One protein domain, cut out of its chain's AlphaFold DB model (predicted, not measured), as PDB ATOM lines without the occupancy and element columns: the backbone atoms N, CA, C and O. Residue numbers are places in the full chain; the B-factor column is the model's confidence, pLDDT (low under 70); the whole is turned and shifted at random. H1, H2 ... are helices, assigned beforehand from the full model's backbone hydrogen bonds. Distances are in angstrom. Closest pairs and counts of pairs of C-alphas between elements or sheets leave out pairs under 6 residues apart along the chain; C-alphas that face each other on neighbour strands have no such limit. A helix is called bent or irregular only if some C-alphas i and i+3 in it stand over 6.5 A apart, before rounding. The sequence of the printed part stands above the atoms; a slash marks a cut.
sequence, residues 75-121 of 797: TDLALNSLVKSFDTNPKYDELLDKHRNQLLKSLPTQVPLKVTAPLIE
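AT A GLANCE: This is residues 75 to 121 of the 797 residues of the protein "Hypothetical protein" of Rotaria sp. Silwood1 (UniProt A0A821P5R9). Two helices, H1 and H2, pack on each other at a steep slant at one end of this small domain, and a short third helix, H3, sits by itself at the other end. Between H1 and H2 a wide loop, residues 85 to 96, folds back from the end of H1 to the start of H2, while residues 107 to 112 lead across from H2 to H3. The printed part has 47 residues with three named helices, in the order H1, H2, H3 along the chain, and no named strand; the class is all helix, with 27 of the 47 residues in helices. The whole is compact, with a radius of gyration of the C-alphas of 9.7 A, and the C-alphas span 26 by 18 by 17 A along their three main axes.

HOW THE PARTS SIT: H1, residues 75 to 84, and H2, residues 97 to 106, touch, with 8 pairs of C-alphas within 8 A. Their closest C-alphas are those of Leu 79 and Leu 103, 6.3 A apart. Their lines stand at a steep tilt of 51 degrees, and they run the same way. Their centres are 10.3 A apart. H3, residues 113 to 119, is apart from H1 and also apart from H2, which it follows along the chain. In H1 each pair of O i and N i+4 is within hydrogen-bond range, and in H2 5 of 6 are. In H3 1 of 3 such pairs is within range, beside 2 of 4 pairs of O i and N i+3.

IN THESE COORDINATES: H1 begins at C-alpha 75, at (134.392, 107.766, 131.452), and measures 14.2 A from first to last C-alpha. H2 begins at C-alpha 97, at (145.218, 103.744, 138.168), and measures 14.3 A. H3 has 7 residues and ends at C-alpha 119, at (153.431, 114.576, 137.538), 9.7 A from its first C-alpha. H3 is neither bent nor irregular, but only just: C-alphas 115 and 118 are 6.5 A apart.

THE WHOLE: The two C-alphas farthest apart in the domain are those of Thr 75 and Lys 114, at 26.4 A. The first and last printed C-alphas, of Thr 75 and Glu 121, are 22.9 A apart. The link from H1 to H2 is long, with 12 residues, and its C-alphas lie 5 to 12 A from the mean of the C-alphas. The link from H2 to H3 is short, with 6 residues. The printed part has no cut. The mean pLDDT of the printed part is 87.4, and no printed residue is under 70.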
ATOM      1  N   THR A  75     132.974 107.863 131.073       85.25
ATOM      2  CA  THR A  75     134.392 107.766 131.452       85.25
ATOM      3  C   THR A  75     135.336 108.099 130.296       85.25
ATOM      4  O   THR A  75     136.294 108.837 130.496       85.25
ATOM      5  N   ASP A  76     135.064 107.601 129.087       84.62
ATOM      6  CA  ASP A  76     135.911 107.832 127.913       84.62
ATOM      7  C   ASP A  76     135.751 109.271 127.400       84.62
ATOM      8  O   ASP A  76     136.730 109.910 127.021       84.62
ATOM      9  N   LEU A  77     134.535 109.827 127.451       86.31
ATOM     10  CA  LEU A  77     134.283 111.242 127.152       86.31
ATOM     11  C   LEU A  77     134.977 112.168 128.165       86.31
ATOM     12  O   LEU A  77     135.612 113.146 127.769       86.31
ATOM     13  N   ALA A  78     134.915 111.839 129.458       87.56
ATOM     14  CA  ALA A  78     135.602 112.579 130.514       87.56
ATOM     15  C   ALA A  78     137.131 112.495 130.372       87.56
ATOM     16  O   ALA A  78     137.799 113.522 130.450       87.56
ATOM     17  N   LEU A  79     137.685 111.310 130.084       86.88
ATOM     18  CA  LEU A  79     139.113 111.130 129.804       86.88
ATOM     19  C   LEU A  79     139.556 111.913 128.563       86.88
ATOM     20  O   LEU A  79     140.560 112.613 128.621       86.88
ATOM     21  N   ASN A  80     138.790 111.876 127.470       87.31
ATOM     22  CA  ASN A  80     139.086 112.663 126.268       87.31
ATOM     23  C   ASN A  80     139.011 114.181 126.515       87.31
ATOM     24  O   ASN A  80     139.739 114.939 125.876       87.31
ATOM     25  N   SER A  81     138.161 114.635 127.443       87.62
ATOM     26  CA  SER A  81     138.145 116.031 127.899       87.62
ATOM     27  C   SER A  81     139.394 116.361 128.727       87.62
ATOM     28  O   SER A  81     140.074 117.343 128.441       87.62
ATOM     29  N   LEU A  82     139.761 115.493 129.679       88.06
ATOM     30  CA  LEU A  82     140.960 115.646 130.511       88.06
ATOM     31  C   LEU A  82     142.254 115.652 129.689       88.06
ATOM     32  O   LEU A  82     143.126 116.458 129.982       88.06
ATOM     33  N   VAL A  83     142.375 114.822 128.643       88.25
ATOM     34  CA  VAL A  83     143.514 114.863 127.700       88.25
ATOM     35  C   VAL A  83     143.608 116.227 127.013       88.25
ATOM     36  O   VAL A  83     144.697 116.786 126.910       88.25
ATOM     37  N   LYS A  84     142.475 116.780 126.559       86.81
ATOM     38  CA  LYS A  84     142.425 118.073 125.856       86.81
ATOM     39  C   LYS A  84     142.717 119.277 126.752       86.81
ATOM     40  O   LYS A  84     143.158 120.288 126.225       86.81
ATOM     41  N   SER A  85     142.468 119.176 128.058       88.00
ATOM     42  CA  SER A  85     142.750 120.231 129.043       88.00
ATOM     43  C   SER A  85     143.897 119.879 129.995       88.00
ATOM     44  O   SER A  85     143.959 120.419 131.099       88.00
ATOM     45  N   PHE A  86     144.764 118.919 129.655       89.12
ATOM     46  CA  PHE A  86     145.793 118.455 130.593       89.12
ATOM     47  C   PHE A  86     146.885 119.511 130.822       89.12
ATOM     48  O   PHE A  86     147.469 119.579 131.894       89.12
ATOM     49  N   ASP A  87     147.117 120.381 129.841       86.19
ATOM     50  CA  ASP A  87     148.027 121.529 129.908       86.19
ATOM     51  C   ASP A  87     147.624 122.594 130.951       86.19
ATOM     52  O   ASP A  87     148.471 123.332 131.455       86.19
ATOM     53  N   THR A  88     146.329 122.668 131.259       86.19
ATOM     54  CA  THR A  88     145.672 123.729 132.033       86.19
ATOM     55  C   THR A  88     145.002 123.217 133.311       86.19
ATOM     56  O   THR A  88     144.797 123.986 134.248       86.19
ATOM     57  N   ASN A  89     144.681 121.922 133.375       84.81
ATOM     58  CA  ASN A  89     144.033 121.250 134.502       84.81
ATOM     59  C   ASN A  89     144.538 119.788 134.627       84.81
ATOM     60  O   ASN A  89     143.785 118.848 134.346       84.81
ATOM     61  N   PRO A  90     145.813 119.571 135.016       84.00
ATOM     62  CA  PRO A  90     146.469 118.259 135.019       84.00
ATOM     63  C   PRO A  90     146.031 117.368 136.195       84.00
ATOM     64  O   PRO A  90     146.803 117.052 137.100       84.00
ATOM     65  N   LYS A  91     144.768 116.934 136.197       82.81
ATOM     66  CA  LYS A  91     144.211 116.021 137.209       82.81
ATOM     67  C   LYS A  91     144.704 114.586 137.003       82.81
ATOM     68  O   LYS A  91     143.959 113.728 136.540       82.81
ATOM     69  N   TYR A  92     145.968 114.335 137.336       84.56
ATOM     70  CA  TYR A  92     146.592 113.011 137.270       84.56
ATOM     71  C   TYR A  92     146.451 112.230 138.589       84.56
ATOM     72  O   TYR A  92     145.955 111.099 138.604       84.56
ATOM     73  N   ASP A  93     146.802 112.856 139.715       83.75
ATOM     74  CA  ASP A  93     146.795 112.194 141.026       83.75
ATOM     75  C   ASP A  93     145.384 111.895 141.549       83.75
ATOM     76  O   ASP A  93     145.188 110.916 142.264       83.75
ATOM     77  N   GLU A  94     144.376 112.660 141.125       86.44
ATOM     78  CA  GLU A  94     142.961 112.427 141.458       86.44
ATOM     79  C   GLU A  94     142.352 111.186 140.769       86.44
ATOM     80  O   GLU A  94     141.251 110.761 141.123       86.44
ATOM     81  N   LEU A  95     143.026 110.603 139.770       85.31
ATOM     82  CA  LEU A  95     142.507 109.473 138.996       85.31
ATOM     83  C   LEU A  95     142.862 108.113 139.615       85.31
ATOM     84  O   LEU A  95     143.944 107.907 140.155       85.31
ATOM     85  N   LEU A  96     141.967 107.137 139.436       87.19
ATOM     86  CA  LEU A  96     142.258 105.719 139.678       87.19
ATOM     87  C   LEU A  96     143.264 105.195 138.640       87.19
ATOM     88  O   LEU A  96     143.208 105.593 137.476       87.19
ATOM     89  N   ASP A  97     144.106 104.227 139.009       84.06
ATOM     90  CA  ASP A  97     145.218 103.744 138.168       84.06
ATOM     91  C   ASP A  97     144.785 103.224 136.792       84.06
ATOM     92  O   ASP A  97     145.448 103.471 135.785       84.06
ATOM     93  N   LYS A  98     143.614 102.576 136.708       85.88
ATOM     94  CA  LYS A  98     143.008 102.184 135.424       85.88
ATOM     95  C   LYS A  98     142.835 103.394 134.494       85.88
ATOM     96  O   LYS A  98     143.137 103.306 133.309       85.88
ATOM     97  N   HIS A  99     142.356 104.511 135.036       87.50
ATOM     98  CA  HIS A  99     142.087 105.737 134.292       87.50
ATOM     99  C   HIS A  99     143.375 106.521 134.008       87.50
ATOM    100  O   HIS A  99     143.508 107.022 132.896       87.50
ATOM    101  N   ARG A 100     144.364 106.532 134.922       88.25
ATOM    102  CA  ARG A 100     145.728 107.037 134.644       88.25
ATOM    103  C   ARG A 100     146.349 106.321 133.438       88.25
ATOM    104  O   ARG A 100     146.765 106.966 132.481       88.25
ATOM    105  N   ASN A 101     146.295 104.988 133.418       85.38
ATOM    106  CA  ASN A 101     146.821 104.161 132.326       85.38
ATOM    107  C   ASN A 101     146.071 104.335 130.990       85.38
ATOM    108  O   ASN A 101     146.647 104.090 129.927       85.38
ATOM    109  N   GLN A 102     144.795 104.738 131.013       84.88
ATOM    110  CA  GLN A 102     144.052 105.125 129.804       84.88
ATOM    111  C   GLN A 102     144.400 106.555 129.357       84.88
ATOM    112  O   GLN A 102     144.548 106.791 128.161       84.88
ATOM    113  N   LEU A 103     144.579 107.485 130.302       88.44
ATOM    114  CA  LEU A 103     144.972 108.871 130.045       88.44
ATOM    115  C   LEU A 103     146.351 108.943 129.369       88.44
ATOM    116  O   LEU A 103     146.466 109.526 128.297       88.44
ATOM    117  N   LEU A 104     147.369 108.297 129.948       89.06
ATOM    118  CA  LEU A 104     148.765 108.345 129.484       89.06
ATOM    119  C   LEU A 104     148.947 107.834 128.048       89.06
ATOM    120  O   LEU A 104     149.681 108.431 127.265       89.06
ATOM    121  N   LYS A 105     148.231 106.768 127.668       87.06
ATOM    122  CA  LYS A 105     148.248 106.235 126.293       87.06
ATOM    123  C   LYS A 105     147.718 107.259 125.284       87.06
ATOM    124  O   LYS A 105     148.301 107.430 124.208       87.06
ATOM    125  N   SER A 106     146.647 107.953 125.660       87.88
ATOM    126  CA  SER A 106     145.958 108.959 124.846       87.88
ATOM    127  C   SER A 106     146.610 110.348 124.883       87.88
ATOM    128  O   SER A 106     146.312 111.171 124.020       87.88
ATOM    129  N   LEU A 107     147.493 110.624 125.847       91.25
ATOM    130  CA  LEU A 107     148.112 111.936 126.040       91.25
ATOM    131  C   LEU A 107     149.094 112.267 124.889       91.25
ATOM    132  O   LEU A 107     149.918 111.414 124.539       91.25
ATOM    133  N   PRO A 108     149.036 113.468 124.277       89.88
ATOM    134  CA  PRO A 108     150.051 113.932 123.329       89.88
ATOM    135  C   PRO A 108     151.431 114.044 123.983       89.88
ATOM    136  O   PRO A 108     151.529 114.270 125.186       89.88
ATOM    137  N   THR A 109     152.498 113.938 123.196       90.00
ATOM    138  CA  THR A 109     153.882 114.109 123.681       90.00
ATOM    139  C   THR A 109     154.282 115.585 123.778       90.00
ATOM    140  O   THR A 109     155.181 115.943 124.534       90.00
ATOM    141  N   GLN A 110     153.570 116.462 123.061       87.94
ATOM    142  CA  GLN A 110     153.778 117.912 123.013       87.94
ATOM    143  C   GLN A 110     153.231 118.666 124.244       87.94
ATOM    144  O   GLN A 110     153.237 119.899 124.263       87.94
ATOM    145  N   VAL A 111     152.735 117.965 125.271       88.06
ATOM    146  CA  VAL A 111     152.261 118.603 126.509       88.06
ATOM    147  C   VAL A 111     153.450 119.266 127.230       88.06
ATOM    148  O   VAL A 111     154.480 118.610 127.415       88.06
ATOM    149  N   PRO A 112     153.346 120.540 127.669       89.56
ATOM    150  CA  PRO A 112     154.477 121.280 128.227       89.56
ATOM    151  C   PRO A 112     155.191 120.562 129.381       89.56
ATOM    152  O   PRO A 112     154.559 120.143 130.351       89.56
ATOM    153  N   LEU A 113     156.527 120.506 129.325       89.62
ATOM    154  CA  LEU A 113     157.356 119.789 130.309       89.62
ATOM    155  C   LEU A 113     157.154 120.275 131.750       89.62
ATOM    156  O   LEU A 113     157.182 119.468 132.671       89.62
ATOM    157  N   LYS A 114     156.842 121.560 131.957       89.44
ATOM    158  CA  LYS A 114     156.466 122.115 133.272       89.44
ATOM    159  C   LYS A 114     155.230 121.463 133.918       89.44
ATOM    160  O   LYS A 114     155.018 121.629 135.113       89.44
ATOM    161  N   VAL A 115     154.417 120.749 133.135       88.62
ATOM    162  CA  VAL A 115     153.245 119.983 133.589       88.62
ATOM    163  C   VAL A 115     153.581 118.496 133.711       88.62
ATOM    164  O   VAL A 115     153.247 117.869 134.712       88.62
ATOM    165  N   THR A 116     154.253 117.917 132.713       91.19
ATOM    166  CA  THR A 116     154.502 116.465 132.657       91.19
ATOM    167  C   THR A 116     155.676 116.015 133.522       91.19
ATOM    168  O   THR A 116     155.600 114.947 134.123       91.19
ATOM    169  N   ALA A 117     156.731 116.825 133.657       88.94
ATOM    170  CA  ALA A 117     157.916 116.492 134.447       88.94
ATOM    171  C   ALA A 117     157.618 116.201 135.935       88.94
ATOM    172  O   ALA A 117     158.065 115.150 136.400       88.94
ATOM    173  N   PRO A 118     156.858 117.036 136.679       89.31
ATOM    174  CA  PRO A 118     156.579 116.775 138.095       89.31
ATOM    175  C   PRO A 118     155.452 115.761 138.355       89.31
ATOM    176  O   PRO A 118     155.308 115.329 139.493       89.31
ATOM    177  N   LEU A 119     154.636 115.404 137.350       88.75
ATOM    178  CA  LEU A 119     153.431 114.576 137.538       88.75
ATOM    179  C   LEU A 119     153.511 113.180 136.902       88.75
ATOM    180  O   LEU A 119     152.824 112.268 137.353       88.75
ATOM    181  N   ILE A 120     154.313 112.990 135.850       89.56
ATOM    182  CA  ILE A 120     154.362 111.728 135.101       89.56
ATOM    183  C   ILE A 120     155.696 111.023 135.347       89.56
ATOM    184  O   ILE A 120     156.736 111.425 134.824       89.56
ATOM    185  N   GLU A 121     155.654 109.931 136.107       89.06
ATOM    186  CA  GLU A 121     156.757 108.965 136.272       89.06
ATOM    187  C   GLU A 121     156.557 107.686 135.428       89.06
ATOM    188  O   GLU A 121     157.312 106.728 135.556       89.06
TER     189      GLU A 121